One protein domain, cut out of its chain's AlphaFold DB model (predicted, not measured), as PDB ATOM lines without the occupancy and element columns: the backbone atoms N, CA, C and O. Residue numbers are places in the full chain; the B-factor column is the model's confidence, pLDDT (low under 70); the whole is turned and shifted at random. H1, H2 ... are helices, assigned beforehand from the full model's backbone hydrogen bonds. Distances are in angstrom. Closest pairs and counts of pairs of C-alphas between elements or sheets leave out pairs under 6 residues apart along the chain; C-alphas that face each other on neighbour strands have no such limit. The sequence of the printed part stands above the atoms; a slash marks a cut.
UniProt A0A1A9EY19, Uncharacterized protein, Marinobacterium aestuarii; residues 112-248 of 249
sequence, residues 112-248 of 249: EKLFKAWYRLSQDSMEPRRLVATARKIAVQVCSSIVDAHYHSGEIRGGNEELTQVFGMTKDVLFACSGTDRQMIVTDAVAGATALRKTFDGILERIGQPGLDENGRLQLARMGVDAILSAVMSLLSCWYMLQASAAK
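This is residues 112 to 248 of the 249 residues of an uncharacterized protein of Marinobacterium aestuarii (UniProt A0A1A9EY19). An elongated bundle, five helices roughly side by side: H2 and H4 pack along the long H5. H3 packs on these three, and H1 on H2, away from H3 and H4. The printed part has 137 residues, H1 to H5 in chain order, no named strand; it is all helix and compact, radius of gyration of the C-alphas 15.8 A, spans 53 by 29 by 23 A.

H1, residues 112 to 123, spans 16.8 A from C-alpha 112 at (22.067, -44.877, 48.675). H2, 128 to 151, spans 35.0 A; H3, 163 to 178, 22.4 A; H4, 183 to 208, 37.6 A; H5, 214 to 246, 48.3 A, ending at (-1.071, -45.363, 47.002).

H2, the hub, touches H5 at a shallow tilt of 10 degrees, the same way; closest C-alphas, Pro 128 and Leu 218, 4.9 A. H4 and H5, a hairpin, touch at Ala 193 and Ala 231, closest C-alphas, 4.0 A. Every helix has each O i to N i+4 pair within hydrogen-bond range.

The printed part has no cut. H2 to H3 is a long link; pLDDT is under 70 in 24 residues, among them 151 to 161.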
ATOM      1  N   GLU A 112      20.765 -44.962  48.021       63.94
ATOM      2  CA  GLU A 112      22.067 -44.877  48.675       63.94
ATOM      3  C   GLU A 112      23.241 -45.139  47.711       63.94
ATOM      4  O   GLU A 112      24.243 -44.420  47.740       63.94
ATOM      5  N   LYS A 113      23.126 -46.132  46.813       66.56
ATOM      6  CA  LYS A 113      24.153 -46.406  45.791       66.56
ATOM      7  C   LYS A 113      24.226 -45.262  44.776       66.56
ATOM      8  O   LYS A 113      25.328 -44.874  44.387       66.56
ATOM      9  N   LEU A 114      23.078 -44.697  44.401       68.69
ATOM     10  CA  LEU A 114      22.975 -43.551  43.494       68.69
ATOM     11  C   LEU A 114      23.596 -42.287  44.102       68.69
ATOM     12  O   LEU A 114      24.478 -41.694  43.487       68.69
ATOM     13  N   PHE A 115      23.249 -41.938  45.344       67.81
ATOM     14  CA  PHE A 115      23.843 -40.810  46.066       67.81
ATOM     15  C   PHE A 115      25.350 -40.973  46.259       67.81
ATOM     16  O   PHE A 115      26.096 -40.017  46.060       67.81
ATOM     17  N   LYS A 116      25.829 -42.181  46.584       70.06
ATOM     18  CA  LYS A 116      27.273 -42.460  46.664       70.06
ATOM     19  C   LYS A 116      27.970 -42.266  45.315       70.06
ATOM     20  O   LYS A 116      29.096 -41.771  45.293       70.06
ATOM     21  N   ALA A 117      27.339 -42.648  44.205       70.62
ATOM     22  CA  ALA A 117      27.883 -42.424  42.868       70.62
ATOM     23  C   ALA A 117      27.876 -40.931  42.485       70.62
ATOM     24  O   ALA A 117      28.849 -40.443  41.913       70.62
ATOM     25  N   TRP A 118      26.832 -40.188  42.862       74.06
ATOM     26  CA  TRP A 118      26.732 -38.740  42.648       74.06
ATOM     27  C   TRP A 118      27.741 -37.937  43.454       74.06
ATOM     28  O   TRP A 118      28.394 -37.058  42.903       74.06
ATOM     29  N   TYR A 119      27.916 -38.266  44.732       69.06
ATOM     30  CA  TYR A 119      28.909 -37.613  45.582       69.06
ATOM     31  C   TYR A 119      30.334 -37.834  45.064       69.06
ATOM     32  O   TYR A 119      31.164 -36.935  45.118       69.06
ATOM     33  N   ARG A 120      30.626 -39.015  44.504       72.38
ATOM     34  CA  ARG A 120      31.917 -39.243  43.841       72.38
ATOM     35  C   ARG A 120      32.070 -38.380  42.594       72.38
ATOM     36  O   ARG A 120      33.105 -37.749  42.440       72.38
ATOM     37  N   LEU A 121      31.037 -38.294  41.751       70.62
ATOM     38  CA  LEU A 121      31.063 -37.442  40.556       70.62
ATOM     39  C   LEU A 121      31.300 -35.965  40.875       70.62
ATOM     40  O   LEU A 121      32.016 -35.300  40.132       70.62
ATOM     41  N   SER A 122      30.725 -35.449  41.961       65.00
ATOM     42  CA  SER A 122      30.901 -34.044  42.343       65.00
ATOM     43  C   SER A 122      32.287 -33.733  42.919       65.00
ATOM     44  O   SER A 122      32.665 -32.562  42.975       65.00
ATOM     45  N   GLN A 123      33.061 -34.752  43.306       66.44
ATOM     46  CA  GLN A 123      34.419 -34.600  43.839       66.44
ATOM     47  C   GLN A 123      35.531 -34.991  42.866       66.44
ATOM     48  O   GLN A 123      36.694 -34.678  43.120       66.44
ATOM     49  N   ASP A 124      35.204 -35.661  41.763       65.31
ATOM     50  CA  ASP A 124      36.211 -36.256  40.896       65.31
ATOM     51  C   ASP A 124      36.927 -35.213  40.019       65.31
ATOM     52  O   ASP A 124      36.305 -34.374  39.357       65.31
ATOM     53  N   SER A 125      38.258 -35.310  39.936       66.19
ATOM     54  CA  SER A 125      39.095 -34.569  38.977       66.19
ATOM     55  C   SER A 125      39.115 -35.274  37.616       66.19
ATOM     56  O   SER A 125      40.165 -35.466  37.001       66.19
ATOM     57  N   MET A 126      37.952 -35.759  37.184       72.94
ATOM     58  CA  MET A 126      37.808 -36.504  35.944       72.94
ATOM     59  C   MET A 126      37.837 -35.579  34.730       72.94
ATOM     60  O   MET A 126      37.303 -34.473  34.750       72.94
ATOM     61  N   GLU A 127      38.360 -36.114  33.627       85.75
ATOM     62  CA  GLU A 127      38.202 -35.538  32.293       85.75
ATOM     63  C   GLU A 127      36.732 -35.148  32.023       85.75
ATOM     64  O   GLU A 127      35.846 -36.003  32.180       85.75
ATOM     65  N   PRO A 128      36.447 -33.912  31.557       87.06
ATOM     66  CA  PRO A 128      35.086 -33.386  31.410       87.06
ATOM     67  C   PRO A 128      34.143 -34.315  30.638       87.06
ATOM     68  O   PRO A 128      33.001 -34.540  31.030       87.06
ATOM     69  N   ARG A 129      34.631 -34.936  29.557       84.31
ATOM     70  CA  ARG A 129      33.832 -35.874  28.750       84.31
ATOM     71  C   ARG A 129      33.455 -37.134  29.521       84.31
ATOM     72  O   ARG A 129      32.333 -37.624  29.406       84.31
ATOM     73  N   ARG A 130      34.389 -37.665  30.313       83.88
ATOM     74  CA  ARG A 130      34.166 -38.870  31.117       83.88
ATOM     75  C   ARG A 130      33.186 -38.583  32.254       83.88
ATOM     76  O   ARG A 130      32.366 -39.445  32.571       83.88
ATOM     77  N   LEU A 131      33.240 -37.376  32.818       86.50
ATOM     78  CA  LEU A 131      32.314 -36.910  33.848       86.50
ATOM     79  C   LEU A 131      30.866 -36.926  33.333       86.50
ATOM     80  O   LEU A 131      30.008 -37.611  33.891       86.50
ATOM     81  N   VAL A 132      30.617 -36.268  32.199       88.00
ATOM     82  CA  VAL A 132      29.279 -36.175  31.597       88.00
ATOM     83  C   VAL A 132      28.769 -37.543  31.121       88.00
ATOM     84  O   VAL A 132      27.608 -37.886  31.343       88.00
ATOM     85  N   ALA A 133      29.637 -38.381  30.544       85.44
ATOM     86  CA  ALA A 133      29.274 -39.744  30.152       85.44
ATOM     87  C   ALA A 133      28.854 -40.613  31.351       85.44
ATOM     88  O   ALA A 133      27.938 -41.428  31.243       85.44
ATOM     89  N   THR A 134      29.507 -40.436  32.500       84.06
ATOM     90  CA  THR A 134      29.167 -41.167  33.725       84.06
ATOM     91  C   THR A 134      27.844 -40.669  34.305       84.06
ATOM     92  O   THR A 134      26.989 -41.486  34.638       84.06
ATOM     93  N   ALA A 135      27.614 -39.352  34.331       87.69
ATOM     94  CA  ALA A 135      26.332 -38.782  34.750       87.69
ATOM     95  C   ALA A 135      25.163 -39.264  33.873       87.69
ATOM     96  O   ALA A 135      24.126 -39.661  34.402       87.69
ATOM     97  N   ARG A 136      25.357 -39.344  32.547       89.00
ATOM     98  CA  ARG A 136      24.380 -39.934  31.613       89.00
ATOM     99  C   ARG A 136      24.024 -41.372  31.987       89.00
ATOM    100  O   ARG A 136      22.848 -41.716  32.016       89.00
ATOM    101  N   LYS A 137      25.026 -42.210  32.281       84.81
ATOM    102  CA  LYS A 137      24.803 -43.613  32.671       84.81
ATOM    103  C   LYS A 137      23.989 -43.726  33.954       84.81
ATOM    104  O   LYS A 137      23.068 -44.531  34.006       84.81
ATOM    105  N   ILE A 138      24.294 -42.908  34.961       83.88
ATOM    106  CA  ILE A 138      23.519 -42.928  36.204       83.88
ATOM    107  C   ILE A 138      22.087 -42.455  35.951       83.88
ATOM    108  O   ILE A 138      21.149 -43.066  36.449       83.88
ATOM    109  N   ALA A 139      21.899 -41.416  35.138       88.31
ATOM    110  CA  ALA A 139      20.568 -40.943  34.781       88.31
ATOM    111  C   ALA A 139      19.728 -42.035  34.095       88.31
ATOM    112  O   ALA A 139      18.562 -42.211  34.439       88.31
ATOM    113  N   VAL A 140      20.339 -42.809  33.188       85.88
ATOM    114  CA  VAL A 140      19.704 -43.993  32.589       85.88
ATOM    115  C   VAL A 140      19.314 -44.996  33.671       85.88
ATOM    116  O   VAL A 140      18.151 -45.366  33.748       85.88
ATOM    117  N   GLN A 141      20.242 -45.365  34.557       81.75
ATOM    118  CA  GLN A 141      19.980 -46.331  35.628       81.75
ATOM    119  C   GLN A 141      18.824 -45.912  36.546       81.75
ATOM    120  O   GLN A 141      18.003 -46.753  36.899       81.75
ATOM    121  N   VAL A 142      18.730 -44.632  36.920       85.19
ATOM    122  CA  VAL A 142      17.635 -44.119  37.764       85.19
ATOM    123  C   VAL A 142      16.295 -44.248  37.049       85.19
ATOM    124  O   VAL A 142      15.354 -44.808  37.605       85.19
ATOM    125  N   CYS A 143      16.214 -43.752  35.813       87.19
ATOM    126  CA  CYS A 143      15.002 -43.814  35.002       87.19
ATOM    127  C   CYS A 143      14.555 -45.265  34.773       87.19
ATOM    128  O   CYS A 143      13.396 -45.591  35.019       87.19
ATOM    129  N   SER A 144      15.475 -46.150  34.377       81.31
ATOM    130  CA  SER A 144      15.177 -47.575  34.199       81.31
ATOM    131  C   SER A 144      14.713 -48.208  35.511       81.31
ATOM    132  O   SER A 144      13.725 -48.925  35.503       81.31
ATOM    133  N   SER A 145      15.307 -47.850  36.656       78.38
ATOM    134  CA  SER A 145      14.867 -48.366  37.962       78.38
ATOM    135  C   SER A 145      13.438 -47.944  38.324       78.38
ATOM    136  O   SER A 145      12.706 -48.746  38.890       78.38
ATOM    137  N   ILE A 146      13.013 -46.713  38.004       84.00
ATOM    138  CA  ILE A 146      11.616 -46.272  38.207       84.00
ATOM    139  C   ILE A 146      10.667 -47.097  37.332       84.00
ATOM    140  O   ILE A 146       9.617 -47.553  37.780       84.00
ATOM    141  N   VAL A 147      11.049 -47.285  36.071       81.12
ATOM    142  CA  VAL A 147      10.273 -48.052  35.102       81.12
ATOM    143  C   VAL A 147      10.152 -49.515  35.535       81.12
ATOM    144  O   VAL A 147       9.055 -50.072  35.522       81.12
ATOM    145  N   ASP A 148      11.255 -50.120  35.960       74.44
ATOM    146  CA  ASP A 148      11.304 -51.503  36.419       74.44
ATOM    147  C   ASP A 148      10.535 -51.669  37.738       74.44
ATOM    148  O   ASP A 148       9.810 -52.649  37.888       74.44
ATOM    149  N   ALA A 149      10.606 -50.685  38.646       74.75
ATOM    150  CA  ALA A 149       9.819 -50.652  39.881       74.75
ATOM    151  C   ALA A 149       8.311 -50.632  39.635       74.75
ATOM    152  O   ALA A 149       7.564 -51.323  40.319       74.75
ATOM    153  N   HIS A 150       7.849 -49.882  38.637       75.50
ATOM    154  CA  HIS A 150       6.434 -49.876  38.286       75.50
ATOM    155  C   HIS A 150       5.964 -51.199  37.680       75.50
ATOM    156  O   HIS A 150       4.856 -51.658  37.953       75.50
ATOM    157  N   TYR A 151       6.799 -51.823  36.853       64.75
ATOM    158  CA  TYR A 151       6.382 -52.950  36.026       64.75
ATOM    159  C   TYR A 151       6.654 -54.334  36.617       64.75
ATOM    160  O   TYR A 151       6.327 -55.326  35.964       64.75
ATOM    161  N   HIS A 152       7.199 -54.410  37.832       59.78
ATOM    162  CA  HIS A 152       7.473 -55.659  38.547       59.78
ATOM    163  C   HIS A 152       8.296 -56.681  37.740       59.78
ATOM    164  O   HIS A 152       8.137 -57.890  37.901       59.78
ATOM    165  N   SER A 153       9.157 -56.218  36.825       48.78
ATOM    166  CA  SER A 153       9.845 -57.109  35.887       48.78
ATOM    167  C   SER A 153      10.924 -57.961  36.547       48.78
ATOM    168  O   SER A 153      11.296 -58.978  35.972       48.78
ATOM    169  N   GLY A 154      11.477 -57.556  37.699       42.34
ATOM    170  CA  GLY A 154      12.650 -58.203  38.313       42.34
ATOM    171  C   GLY A 154      13.924 -58.180  37.446       42.34
ATOM    172  O   GLY A 154      15.006 -58.521  37.917       42.34
ATOM    173  N   GLU A 155      13.819 -57.752  36.189       38.72
ATOM    174  CA  GLU A 155      14.910 -57.575  35.247       38.72
ATOM    175  C   GLU A 155      15.365 -56.121  35.279       38.72
ATOM    176  O   GLU A 155      14.604 -55.220  34.934       38.72
ATOM    177  N   ILE A 156      16.627 -55.912  35.664       41.75
ATOM    178  CA  ILE A 156      17.328 -54.648  35.449       41.75
ATOM    179  C   ILE A 156      17.452 -54.478  33.940       41.75
ATOM    180  O   ILE A 156      18.215 -55.217  33.303       41.75
ATOM    181  N   ARG A 157      16.737 -53.515  33.351       47.38
ATOM    182  CA  ARG A 157      16.926 -53.222  31.926       47.38
ATOM    183  C   ARG A 157      18.385 -52.889  31.661       47.38
ATOM    184  O   ARG A 157      19.008 -52.039  32.304       47.38
ATOM    185  N   GLY A 158      18.962 -53.648  30.738       38.25
ATOM    186  CA  GLY A 158      20.395 -53.686  30.517       38.25
ATOM    187  C   GLY A 158      20.894 -52.428  29.829       38.25
ATOM    188  O   GLY A 158      20.988 -52.440  28.613       38.25
ATOM    189  N   GLY A 159      21.215 -51.386  30.607       44.47
ATOM    190  CA  GLY A 159      22.323 -50.410  30.491       44.47
ATOM    191  C   GLY A 159      22.725 -49.792  29.138       44.47
ATOM    192  O   GLY A 159      23.692 -49.033  29.100       44.47
ATOM    193  N   ASN A 160      22.030 -50.110  28.054       50.88
ATOM    194  CA  ASN A 160      22.321 -49.771  26.661       50.88
ATOM    195  C   ASN A 160      21.200 -48.912  26.057       50.88
ATOM    196  O   ASN A 160      21.207 -48.602  24.869       50.88
ATOM    197  N   GLU A 161      20.209 -48.574  26.879       67.69
ATOM    198  CA  GLU A 161      19.076 -47.755  26.502       67.69
ATOM    199  C   GLU A 161      19.508 -46.293  26.413       67.69
ATOM    200  O   GLU A 161      20.279 -45.775  27.228       67.69
ATOM    201  N   GLU A 162      18.985 -45.606  25.407       81.88
ATOM    202  CA  GLU A 162      19.269 -44.197  25.213       81.88
ATOM    203  C   GLU A 162      18.542 -43.360  26.270       81.88
ATOM    204  O   GLU A 162      17.354 -43.557  26.527       81.88
ATOM    205  N   LEU A 163      19.234 -42.372  26.853       86.12
ATOM    206  CA  LEU A 163      18.684 -41.522  27.919       86.12
ATOM    207  C   LEU A 163      17.310 -40.939  27.555       86.12
ATOM    208  O   LEU A 163      16.388 -40.981  28.362       86.12
ATOM    209  N   THR A 164      17.140 -40.446  26.328       88.44
ATOM    210  CA  THR A 164      15.862 -39.903  25.839       88.44
ATOM    211  C   THR A 164      14.732 -40.935  25.878       88.44
ATOM    212  O   THR A 164      13.598 -40.593  26.220       88.44
ATOM    213  N   GLN A 165      15.031 -42.192  25.549       83.62
ATOM    214  CA  GLN A 165      14.058 -43.279  25.518       83.62
ATOM    215  C   GLN A 165      13.582 -43.621  26.932       83.62
ATOM    216  O   GLN A 165      12.377 -43.605  27.187       83.62
ATOM    217  N   VAL A 166      14.512 -43.862  27.860       83.88
ATOM    218  CA  VAL A 166      14.171 -44.205  29.254       83.88
ATOM    219  C   VAL A 166      13.497 -43.049  29.983       83.88
ATOM    220  O   VAL A 166      12.600 -43.271  30.792       83.88
ATOM    221  N   PHE A 167      13.837 -41.805  29.643       90.81
ATOM    222  CA  PHE A 167      13.147 -40.626  30.164       90.81
ATOM    223  C   PHE A 167      11.691 -40.557  29.684       90.81
ATOM    224  O   PHE A 167      10.788 -40.258  30.464       90.81
ATOM    225  N   GLY A 168      11.451 -40.873  28.406       86.81
ATOM    226  CA  GLY A 168      10.104 -40.982  27.846       86.81
ATOM    227  C   GLY A 168       9.278 -42.058  28.549       86.81
ATOM    228  O   GLY A 168       8.153 -41.789  28.956       86.81
ATOM    229  N   MET A 169       9.866 -43.234  28.773       83.94
ATOM    230  CA  MET A 169       9.218 -44.315  29.523       83.94
ATOM    231  C   MET A 169       8.926 -43.917  30.973       83.94
ATOM    232  O   MET A 169       7.832 -44.168  31.461       83.94
ATOM    233  N   THR A 170       9.866 -43.253  31.648       90.69
ATOM    234  CA  THR A 170       9.689 -42.791  33.037       90.69
ATOM    235  C   THR A 170       8.538 -41.797  33.144       90.69
ATOM    236  O   THR A 170       7.691 -41.921  34.022       90.69
ATOM    237  N   LYS A 171       8.465 -40.834  32.219       91.44
ATOM    238  CA  LYS A 171       7.334 -39.905  32.121       91.44
ATOM    239  C   LYS A 171       6.011 -40.663  32.022       91.44
ATOM    240  O   LYS A 171       5.085 -40.380  32.774       91.44
ATOM    241  N   ASP A 172       5.934 -41.598  31.084       84.38
ATOM    242  CA  ASP A 172       4.730 -42.377  30.817       84.38
ATOM    243  C   ASP A 172       4.279 -43.155  32.077       84.38
ATOM    244  O   ASP A 172       3.102 -43.123  32.431       84.38
ATOM    245  N   VAL A 173       5.228 -43.748  32.811       84.38
ATOM    246  CA  VAL A 173       4.996 -44.406  34.111       84.38
ATOM    247  C   VAL A 173       4.440 -43.446  35.164       84.38
ATOM    248  O   VAL A 173       3.448 -43.754  35.825       84.38
ATOM    249  N   LEU A 174       5.050 -42.267  35.322       87.69
ATOM    250  CA  LEU A 174       4.612 -41.293  36.324       87.69
ATOM    251  C   LEU A 174       3.189 -40.796  36.049       87.69
ATOM    252  O   LEU A 174       2.399 -40.675  36.983       87.69
ATOM    253  N   PHE A 175       2.841 -40.548  34.784       85.19
ATOM    254  CA  PHE A 175       1.479 -40.160  34.408       85.19
ATOM    255  C   PHE A 175       0.464 -41.281  34.628       85.19
ATOM    256  O   PHE A 175      -0.665 -41.003  35.022       85.19
ATOM    257  N   ALA A 176       0.846 -42.539  34.420       81.12
ATOM    258  CA  ALA A 176      -0.038 -43.661  34.718       81.12
ATOM    259  C   ALA A 176      -0.311 -43.802  36.222       81.12
ATOM    260  O   ALA A 176      -1.436 -44.077  36.624       81.12
ATOM    261  N   CYS A 177       0.691 -43.529  37.061       80.62
ATOM    262  CA  CYS A 177       0.550 -43.582  38.518       80.62
ATOM    263  C   CYS A 177      -0.149 -42.347  39.117       80.62
ATOM    264  O   CYS A 177      -0.539 -42.356  40.289       80.62
ATOM    265  N   SER A 178      -0.290 -41.255  38.358       79.75
ATOM    266  CA  SER A 178      -0.743 -39.980  38.916       79.75
ATOM    267  C   SER A 178      -2.228 -39.957  39.263       79.75
ATOM    268  O   SER A 178      -2.608 -39.259  40.199       79.75
ATOM    269  N   GLY A 179      -3.074 -40.679  38.523       75.94
ATOM    270  CA  GLY A 179      -4.518 -40.423  38.547       75.94
ATOM    271  C   GLY A 179      -4.853 -38.981  38.126       75.94
ATOM    272  O   GLY A 179      -3.976 -38.221  37.695       75.94
ATOM    273  N   THR A 180      -6.123 -38.593  38.241       73.75
ATOM    274  CA  THR A 180      -6.620 -37.267  37.816       73.75
ATOM    275  C   THR A 180      -6.203 -36.153  38.782       73.75
ATOM    276  O   THR A 180      -5.893 -35.037  38.379       73.75
ATOM    277  N   ASP A 181      -6.152 -36.466  40.069       78.69
ATOM    278  CA  ASP A 181      -5.929 -35.559  41.196       78.69
ATOM    279  C   ASP A 181      -4.466 -35.110  41.362       78.69
ATOM    280  O   ASP A 181      -4.209 -34.074  41.971       78.69
ATOM    281  N   ARG A 182      -3.498 -35.834  40.780       83.50
ATOM    282  CA  ARG A 182      -2.058 -35.504  40.883       83.50
ATOM    283  C   ARG A 182      -1.391 -35.228  39.536       83.50
ATOM    284  O   ARG A 182      -0.183 -34.997  39.484       83.50
ATOM    285  N   GLN A 183      -2.167 -35.199  38.451       85.44
ATOM    286  CA  GLN A 183      -1.668 -34.964  37.090       85.44
ATOM    287  C   GLN A 183      -0.880 -33.653  36.960       85.44
ATOM    288  O   GLN A 183       0.128 -33.614  36.255       85.44
ATOM    289  N   MET A 184      -1.301 -32.595  37.658       88.62
ATOM    290  CA  MET A 184      -0.624 -31.294  37.622       88.62
ATOM    291  C   MET A 184       0.795 -31.374  38.202       88.62
ATOM    292  O   MET A 184       1.743 -30.930  37.564       88.62
ATOM    293  N   ILE A 185       0.964 -32.038  39.352       89.81
ATOM    294  CA  ILE A 185       2.275 -32.200  40.002       89.81
ATOM    295  C   ILE A 185       3.218 -33.017  39.111       89.81
ATOM    296  O   ILE A 185       4.381 -32.656  38.928       89.81
ATOM    297  N   VAL A 186       2.710 -34.101  38.513       91.88
ATOM    298  CA  VAL A 186       3.491 -34.913  37.570       91.88
ATOM    299  C   VAL A 186       3.869 -34.110  36.329       91.88
ATOM    300  O   VAL A 186       5.009 -34.200  35.875       91.88
ATOM    301  N   THR A 187       2.955 -33.288  35.812       93.62
ATOM    302  CA  THR A 187       3.212 -32.420  34.656       93.62
ATOM    303  C   THR A 187       4.362 -31.458  34.930       93.62
ATOM    304  O   THR A 187       5.299 -31.400  34.132       93.62
ATOM    305  N   ASP A 188       4.345 -30.771  36.072       94.88
ATOM    306  CA  ASP A 188       5.387 -29.811  36.442       94.88
ATOM    307  C   ASP A 188       6.745 -30.495  36.657       94.88
ATOM    308  O   ASP A 188       7.766 -30.046  36.122       94.88
ATOM    309  N   ALA A 189       6.765 -31.628  37.370       94.44
ATOM    310  CA  ALA A 189       7.984 -32.400  37.604       94.44
ATOM    311  C   ALA A 189       8.609 -32.893  36.287       94.44
ATOM    312  O   ALA A 189       9.810 -32.722  36.056       94.44
ATOM    313  N   VAL A 190       7.790 -33.452  35.389       95.38
ATOM    314  CA  VAL A 190       8.220 -33.920  34.065       95.38
ATOM    315  C   VAL A 190       8.705 -32.759  33.201       95.38
ATOM    316  O   VAL A 190       9.718 -32.901  32.511       95.38
ATOM    317  N   ALA A 191       8.007 -31.621  33.208       95.44
ATOM    318  CA  ALA A 191       8.379 -30.451  32.421       95.44
ATOM    319  C   ALA A 191       9.742 -29.898  32.865       95.44
ATOM    320  O   ALA A 191      10.634 -29.723  32.029       95.44
ATOM    321  N   GLY A 192       9.936 -29.715  34.175       96.50
ATOM    322  CA  GLY A 192      11.206 -29.265  34.748       96.50
ATOM    323  C   GLY A 192      12.352 -30.233  34.454       96.50
ATOM    324  O   GLY A 192      13.405 -29.829  33.955       96.50
ATOM    325  N   ALA A 193      12.132 -31.532  34.661       96.75
ATOM    326  CA  ALA A 193      13.140 -32.546  34.379       96.75
ATOM    327  C   ALA A 193      13.476 -32.614  32.871       96.75
ATOM    328  O   ALA A 193      14.638 -32.772  32.490       96.75
ATOM    329  N   THR A 194      12.484 -32.429  31.991       95.38
ATOM    330  CA  THR A 194      12.693 -32.377  30.535       95.38
ATOM    331  C   THR A 194      13.531 -31.168  30.121       95.38
ATOM    332  O   THR A 194      14.403 -31.304  29.262       95.38
ATOM    333  N   ALA A 195      13.283 -29.996  30.712       96.62
ATOM    334  CA  ALA A 195      14.072 -28.796  30.449       96.62
ATOM    335  C   ALA A 195      15.544 -29.008  30.835       96.62
ATOM    336  O   ALA A 195      16.432 -28.771  30.018       96.62
ATOM    337  N   LEU A 196      15.794 -29.562  32.023       97.06
ATOM    338  CA  LEU A 196      17.140 -29.868  32.510       97.06
ATOM    339  C   LEU A 196      17.869 -30.911  31.647       97.06
ATOM    340  O   LEU A 196      19.050 -30.738  31.346       97.06
ATOM    341  N   ARG A 197      17.173 -31.957  31.176       95.81
ATOM    342  CA  ARG A 197      17.751 -32.922  30.224       95.81
ATOM    343  C   ARG A 197      18.166 -32.244  28.915       95.81
ATOM    344  O   ARG A 197      19.245 -32.521  28.409       95.81
ATOM    345  N   LYS A 198      17.347 -31.335  28.376       94.88
ATOM    346  CA  LYS A 198      17.712 -30.581  27.164       94.88
ATOM    347  C   LYS A 198      18.936 -29.691  27.395       94.88
ATOM    348  O   LYS A 198      19.793 -29.609  26.522       94.88
ATOM    349  N   THR A 199      19.044 -29.059  28.566       95.06
ATOM    350  CA  THR A 199      20.251 -28.313  28.959       95.06
ATOM    351  C   THR A 199      21.480 -29.222  28.987       95.06
ATOM    352  O   THR A 199      22.525 -28.849  28.458       95.06
ATOM    353  N   PHE A 200      21.354 -30.428  29.546       95.00
ATOM    354  CA  PHE A 200      22.420 -31.429  29.550       95.00
ATOM    355  C   PHE A 200      22.854 -31.844  28.136       95.00
ATOM    356  O   PHE A 200      24.051 -31.859  27.849       95.00
ATOM    357  N   ASP A 201      21.901 -32.121  27.243       92.00
ATOM    358  CA  ASP A 201      22.185 -32.493  25.852       92.00
ATOM    359  C   ASP A 201      22.922 -31.360  25.108       92.00
ATOM    360  O   ASP A 201      23.934 -31.598  24.450       92.00
ATOM    361  N   GLY A 202      22.497 -30.104  25.292       93.06
ATOM    362  CA  GLY A 202      23.186 -28.946  24.710       93.06
ATOM    363  C   GLY A 202      24.605 -28.740  25.261       93.06
ATOM    364  O   GLY A 202      25.520 -28.364  24.525       93.06
ATOM    365  N   ILE A 203      24.828 -29.033  26.546       92.44
ATOM    366  CA  ILE A 203      26.163 -29.003  27.162       92.44
ATOM    367  C   ILE A 203      27.064 -30.093  26.572       92.44
ATOM    368  O   ILE A 203      28.229 -29.821  26.270       92.44
ATOM    369  N   LEU A 204      26.539 -31.307  26.375       89.69
ATOM    370  CA  LEU A 204      27.253 -32.412  25.729       89.69
ATOM    371  C   LEU A 204      27.771 -32.013  24.344       89.69
ATOM    372  O   LEU A 204      28.952 -32.207  24.046       89.69
ATOM    373  N   GLU A 205      26.906 -31.413  23.526       91.12
ATOM    374  CA  GLU A 205      27.270 -30.905  22.203       91.12
ATOM    375  C   GLU A 205      28.350 -29.822  22.300       91.12
ATOM    376  O   GLU A 205      29.352 -29.866  21.580       91.12
ATOM    377  N   ARG A 206      28.194 -28.877  23.235       90.25
ATOM    378  CA  ARG A 206      29.111 -27.743  23.400       90.25
ATOM    379  C   ARG A 206      30.512 -28.166  23.847       90.25
ATOM    380  O   ARG A 206      31.487 -27.630  23.331       90.25
ATOM    381  N   ILE A 207      30.636 -29.151  24.740       88.69
ATOM    382  CA  ILE A 207      31.932 -29.714  25.177       88.69
ATOM    383  C   ILE A 207      32.660 -30.432  24.023       88.69
ATOM    384  O   ILE A 207      33.886 -30.588  24.041       88.69
ATOM    385  N   GLY A 208      31.918 -30.883  23.008       82.81
ATOM    386  CA  GLY A 208      32.466 -31.490  21.797       82.81
ATOM    387  C   GLY A 208      33.148 -30.500  20.847       82.81
ATOM    388  O   GLY A 208      33.967 -30.926  20.032       82.81
ATOM    389  N   GLN A 209      32.835 -29.206  20.952       85.00
ATOM    390  CA  GLN A 209      33.247 -28.186  19.990       85.00
ATOM    391  C   GLN A 209      34.645 -27.609  20.282       85.00
ATOM    392  O   GLN A 209      35.052 -27.495  21.443       85.00
ATOM    393  N   PRO A 210      35.391 -27.204  19.237       81.56
ATOM    394  CA  PRO A 210      36.638 -26.464  19.403       81.56
ATOM    395  C   PRO A 210      36.371 -25.057  19.971       81.56
ATOM    396  O   PRO A 210      35.297 -24.492  19.783       81.56
ATOM    397  N   GLY A 211      37.367 -24.474  20.646       83.06
ATOM    398  CA  GLY A 211      37.303 -23.096  21.160       83.06
ATOM    399  C   GLY A 211      37.029 -22.955  22.661       83.06
ATOM    400  O   GLY A 211      37.023 -21.836  23.161       83.06
ATOM    401  N   LEU A 212      36.852 -24.061  23.388       85.62
ATOM    402  CA  LEU A 212      36.850 -24.074  24.854       85.62
ATOM    403  C   LEU A 212      38.205 -24.545  25.386       85.62
ATOM    404  O   LEU A 212      38.708 -25.601  24.972       85.62
ATOM    405  N   ASP A 213      38.756 -23.790  26.330       89.19
ATOM    406  CA  ASP A 213      39.880 -24.225  27.150       89.19
ATOM    407  C   ASP A 213      39.452 -25.338  28.128       89.19
ATOM    408  O   ASP A 213      38.277 -25.707  28.231       89.19
ATOM    409  N   GLU A 214      40.422 -25.949  28.802       86.31
ATOM    410  CA  GLU A 214      40.179 -27.105  29.671       86.31
ATOM    411  C   GLU A 214      39.292 -26.751  30.874       86.31
ATOM    412  O   GLU A 214      38.332 -27.468  31.173       86.31
ATOM    413  N   ASN A 215      39.535 -25.588  31.490       87.00
ATOM    414  CA  ASN A 215      38.732 -25.076  32.600       87.00
ATOM    415  C   ASN A 215      37.281 -24.795  32.184       87.00
ATOM    416  O   ASN A 215      36.355 -25.205  32.888       87.00
ATOM    417  N   GLY A 216      37.058 -24.167  31.025       89.94
ATOM    418  CA  GLY A 216      35.718 -23.921  30.497       89.94
ATOM    419  C   GLY A 216      34.956 -25.214  30.197       89.94
ATOM    420  O   GLY A 216      33.768 -25.320  30.512       89.94
ATOM    421  N   ARG A 217      35.630 -26.242  29.659       90.88
ATOM    422  CA  ARG A 217      35.010 -27.567  29.453       90.88
ATOM    423  C   ARG A 217      34.636 -28.233  30.768       90.88
ATOM    424  O   ARG A 217      33.558 -28.818  30.853       90.88
ATOM    425  N   LEU A 218      35.501 -28.155  31.778       88.38
ATOM    426  CA  LEU A 218      35.234 -28.739  33.089       88.38
ATOM    427  C   LEU A 218      34.055 -28.049  33.785       88.38
ATOM    428  O   LEU A 218      33.194 -28.730  34.341       88.38
ATOM    429  N   GLN A 219      33.974 -26.720  33.715       89.25
ATOM    430  CA  GLN A 219      32.860 -25.970  34.294       89.25
ATOM    431  C   GLN A 219      31.532 -26.316  33.613       89.25
ATOM    432  O   GLN A 219      30.554 -26.614  34.299       89.25
ATOM    433  N   LEU A 220      31.506 -26.367  32.276       92.19
ATOM    434  CA  LEU A 220      30.327 -26.813  31.528       92.19
ATOM    435  C   LEU A 220      29.946 -28.253  31.872       92.19
ATOM    436  O   LEU A 220      28.769 -28.540  32.070       92.19
ATOM    437  N   ALA A 221      30.923 -29.153  31.989       90.69
ATOM    438  CA  ALA A 221      30.665 -30.538  32.358       90.69
ATOM    439  C   ALA A 221      29.991 -30.643  33.729       90.69
ATOM    440  O   ALA A 221      28.993 -31.349  33.846       90.69
ATOM    441  N   ARG A 222      30.475 -29.900  34.732       89.25
ATOM    442  CA  ARG A 222      29.865 -29.844  36.072       89.25
ATOM    443  C   ARG A 222      28.429 -29.323  36.028       89.25
ATOM    444  O   ARG A 222      27.547 -29.984  36.558       89.25
ATOM    445  N   MET A 223      28.176 -28.234  35.296       91.62
ATOM    446  CA  MET A 223      26.810 -27.732  35.084       91.62
ATOM    447  C   MET A 223      25.901 -28.787  34.438       91.62
ATOM    448  O   MET A 223      24.738 -28.922  34.812       91.62
ATOM    449  N   GLY A 224      26.430 -29.550  33.477       92.38
ATOM    450  CA  GLY A 224      25.714 -30.661  32.859       92.38
ATOM    451  C   GLY A 224      25.365 -31.743  33.875       92.38
ATOM    452  O   GLY A 224      24.209 -32.159  33.949       92.38
ATOM    453  N   VAL A 225      26.337 -32.172  34.684       90.12
ATOM    454  CA  VAL A 225      26.099 -33.136  35.767       90.12
ATOM    455  C   VAL A 225      24.990 -32.642  36.690       90.12
ATOM    456  O   VAL A 225      24.002 -33.348  36.865       90.12
ATOM    457  N   ASP A 226      25.091 -31.422  37.209       89.44
ATOM    458  CA  ASP A 226      24.095 -30.877  38.137       89.44
ATOM    459  C   ASP A 226      22.694 -30.826  37.510       89.44
ATOM    460  O   ASP A 226      21.707 -31.194  38.154       89.44
ATOM    461  N   ALA A 227      22.603 -30.443  36.230       93.62
ATOM    462  CA  ALA A 227      21.346 -30.409  35.495       93.62
ATOM    463  C   ALA A 227      20.717 -31.805  35.372       93.62
ATOM    464  O   ALA A 227      19.552 -31.989  35.735       93.62
ATOM    465  N   ILE A 228      21.469 -32.804  34.895       92.81
ATOM    466  CA  ILE A 228      20.897 -34.138  34.679       92.81
ATOM    467  C   ILE A 228      20.570 -34.845  35.994       92.81
ATOM    468  O   ILE A 228      19.558 -35.539  36.078       92.81
ATOM    469  N   LEU A 229      21.376 -34.632  37.036       88.38
ATOM    470  CA  LEU A 229      21.114 -35.187  38.360       88.38
ATOM    471  C   LEU A 229      19.856 -34.586  38.982       88.38
ATOM    472  O   LEU A 229      18.998 -35.326  39.463       88.38
ATOM    473  N   SER A 230      19.697 -33.266  38.894       91.56
ATOM    474  CA  SER A 230      18.484 -32.584  39.356       91.56
ATOM    475  C   SER A 230      17.241 -33.072  38.606       91.56
ATOM    476  O   SER A 230      16.191 -33.277  39.216       91.56
ATOM    477  N   ALA A 231      17.364 -33.329  37.297       94.62
ATOM    478  CA  ALA A 231      16.276 -33.869  36.490       94.62
ATOM    479  C   ALA A 231      15.808 -35.233  37.013       94.62
ATOM    480  O   ALA A 231      14.630 -35.403  37.327       94.62
ATOM    481  N   VAL A 232      16.722 -36.199  37.139       91.44
ATOM    482  CA  VAL A 232      16.351 -37.559  37.557       91.44
ATOM    483  C   VAL A 232      15.944 -37.635  39.024       91.44
ATOM    484  O   VAL A 232      15.091 -38.447  39.367       91.44
ATOM    485  N   MET A 233      16.465 -36.751  39.878       88.50
ATOM    486  CA  MET A 233      16.021 -36.642  41.269       88.50
ATOM    487  C   MET A 233      14.603 -36.108  41.405       88.50
ATOM    488  O   MET A 233      13.851 -36.595  42.250       88.50
ATOM    489  N   SER A 234      14.215 -35.150  40.564       92.62
ATOM    490  CA  SER A 234      12.834 -34.669  40.510       92.62
ATOM    491  C   SER A 234      11.878 -35.800  40.119       92.62
ATOM    492  O   SER A 234      10.876 -36.031  40.797       92.62
ATOM    493  N   LEU A 235      12.235 -36.587  39.094       93.75
ATOM    494  CA  LEU A 235      11.448 -37.750  38.669       93.75
ATOM    495  C   LEU A 235      11.359 -38.829  39.756       93.75
ATOM    496  O   LEU A 235      10.277 -39.351  40.012       93.75
ATOM    497  N   LEU A 236      12.475 -39.139  40.418       89.44
ATOM    498  CA  LEU A 236      12.530 -40.130  41.491       89.44
ATOM    499  C   LEU A 236      11.719 -39.695  42.719       89.44
ATOM    500  O   LEU A 236      10.991 -40.494  43.302       89.44
ATOM    501  N   SER A 237      11.800 -38.419  43.093       88.88
ATOM    502  CA  SER A 237      10.997 -37.856  44.185       88.88
ATOM    503  C   SER A 237       9.507 -37.902  43.851       88.88
ATOM    504  O   SER A 237       8.691 -38.270  44.693       88.88
ATOM    505  N   CYS A 238       9.159 -37.590  42.599       91.50
ATOM    506  CA  CYS A 238       7.796 -37.700  42.093       91.50
ATOM    507  C   CYS A 238       7.287 -39.147  42.171       91.50
ATOM    508  O   CYS A 238       6.201 -39.383  42.693       91.50
ATOM    509  N   TRP A 239       8.101 -40.123  41.754       89.31
ATOM    510  CA  TRP A 239       7.791 -41.547  41.892       89.31
ATOM    511  C   TRP A 239       7.467 -41.929  43.342       89.31
ATOM    512  O   TRP A 239       6.389 -42.456  43.608       89.31
ATOM    513  N   TYR A 240       8.347 -41.607  44.294       85.50
ATOM    514  CA  TYR A 240       8.120 -41.936  45.705       85.50
ATOM    515  C   TYR A 240       6.877 -41.265  46.290       85.50
ATOM    516  O   TYR A 240       6.150 -41.892  47.058       85.50
ATOM    517  N   MET A 241       6.600 -40.016  45.915       86.12
ATOM    518  CA  MET A 241       5.385 -39.315  46.332       86.12
ATOM    519  C   MET A 241       4.120 -40.036  45.836       86.12
ATOM    520  O   MET A 241       3.152 -40.174  46.590       86.12
ATOM    521  N   LEU A 242       4.126 -40.518  44.589       83.69
ATOM    522  CA  LEU A 242       3.015 -41.286  44.025       83.69
ATOM    523  C   LEU A 242       2.837 -42.630  44.747       83.69
ATOM    524  O   LEU A 242       1.710 -42.978  45.093       83.69
ATOM    525  N   GLN A 243       3.933 -43.330  45.058       81.50
ATOM    526  CA  GLN A 243       3.895 -44.599  45.795       81.50
ATOM    527  C   GLN A 243       3.399 -44.436  47.239       81.50
ATOM    528  O   GLN A 243       2.510 -45.161  47.679       81.50
ATOM    529  N   ALA A 244       3.893 -43.431  47.969       73.00
ATOM    530  CA  ALA A 244       3.452 -43.153  49.338       73.00
ATOM    531  C   ALA A 244       1.955 -42.804  49.421       73.00
ATOM    532  O   ALA A 244       1.303 -43.061  50.432       73.00
ATOM    533  N   SER A 245       1.405 -42.224  48.353       59.44
ATOM    534  CA  SER A 245      -0.017 -41.877  48.269       59.44
ATOM    535  C   SER A 245      -0.906 -43.084  47.956       59.44
ATOM    536  O   SER A 245      -2.071 -43.079  48.343       59.44
ATOM    537  N   ALA A 246      -0.371 -44.110  47.287       58.28
ATOM    538  CA  ALA A 246      -1.071 -45.363  47.002       58.28
ATOM    539  C   ALA A 246      -1.135 -46.306  48.219       58.28
ATOM    540  O   ALA A 246      -2.036 -47.129  48.306       58.28
ATOM    541  N   ALA A 247      -0.213 -46.157  49.176       49.28
ATOM    542  CA  ALA A 247      -0.105 -46.998  50.372       49.28
ATOM    543  C   ALA A 247      -1.031 -46.592  51.543       49.28
ATOM    544  O   ALA A 247      -0.876 -47.111  52.651       49.28
ATOM    545  N   LYS A 248      -1.971 -45.652  51.353       34.78
ATOM    546  CA  LYS A 248      -2.962 -45.321  52.391       34.78
ATOM    547  C   LYS A 248      -4.120 -46.340  52.364       34.78
ATOM    548  O   LYS A 248      -4.681 -46.526  51.287       34.78
TER     549      LYS A 248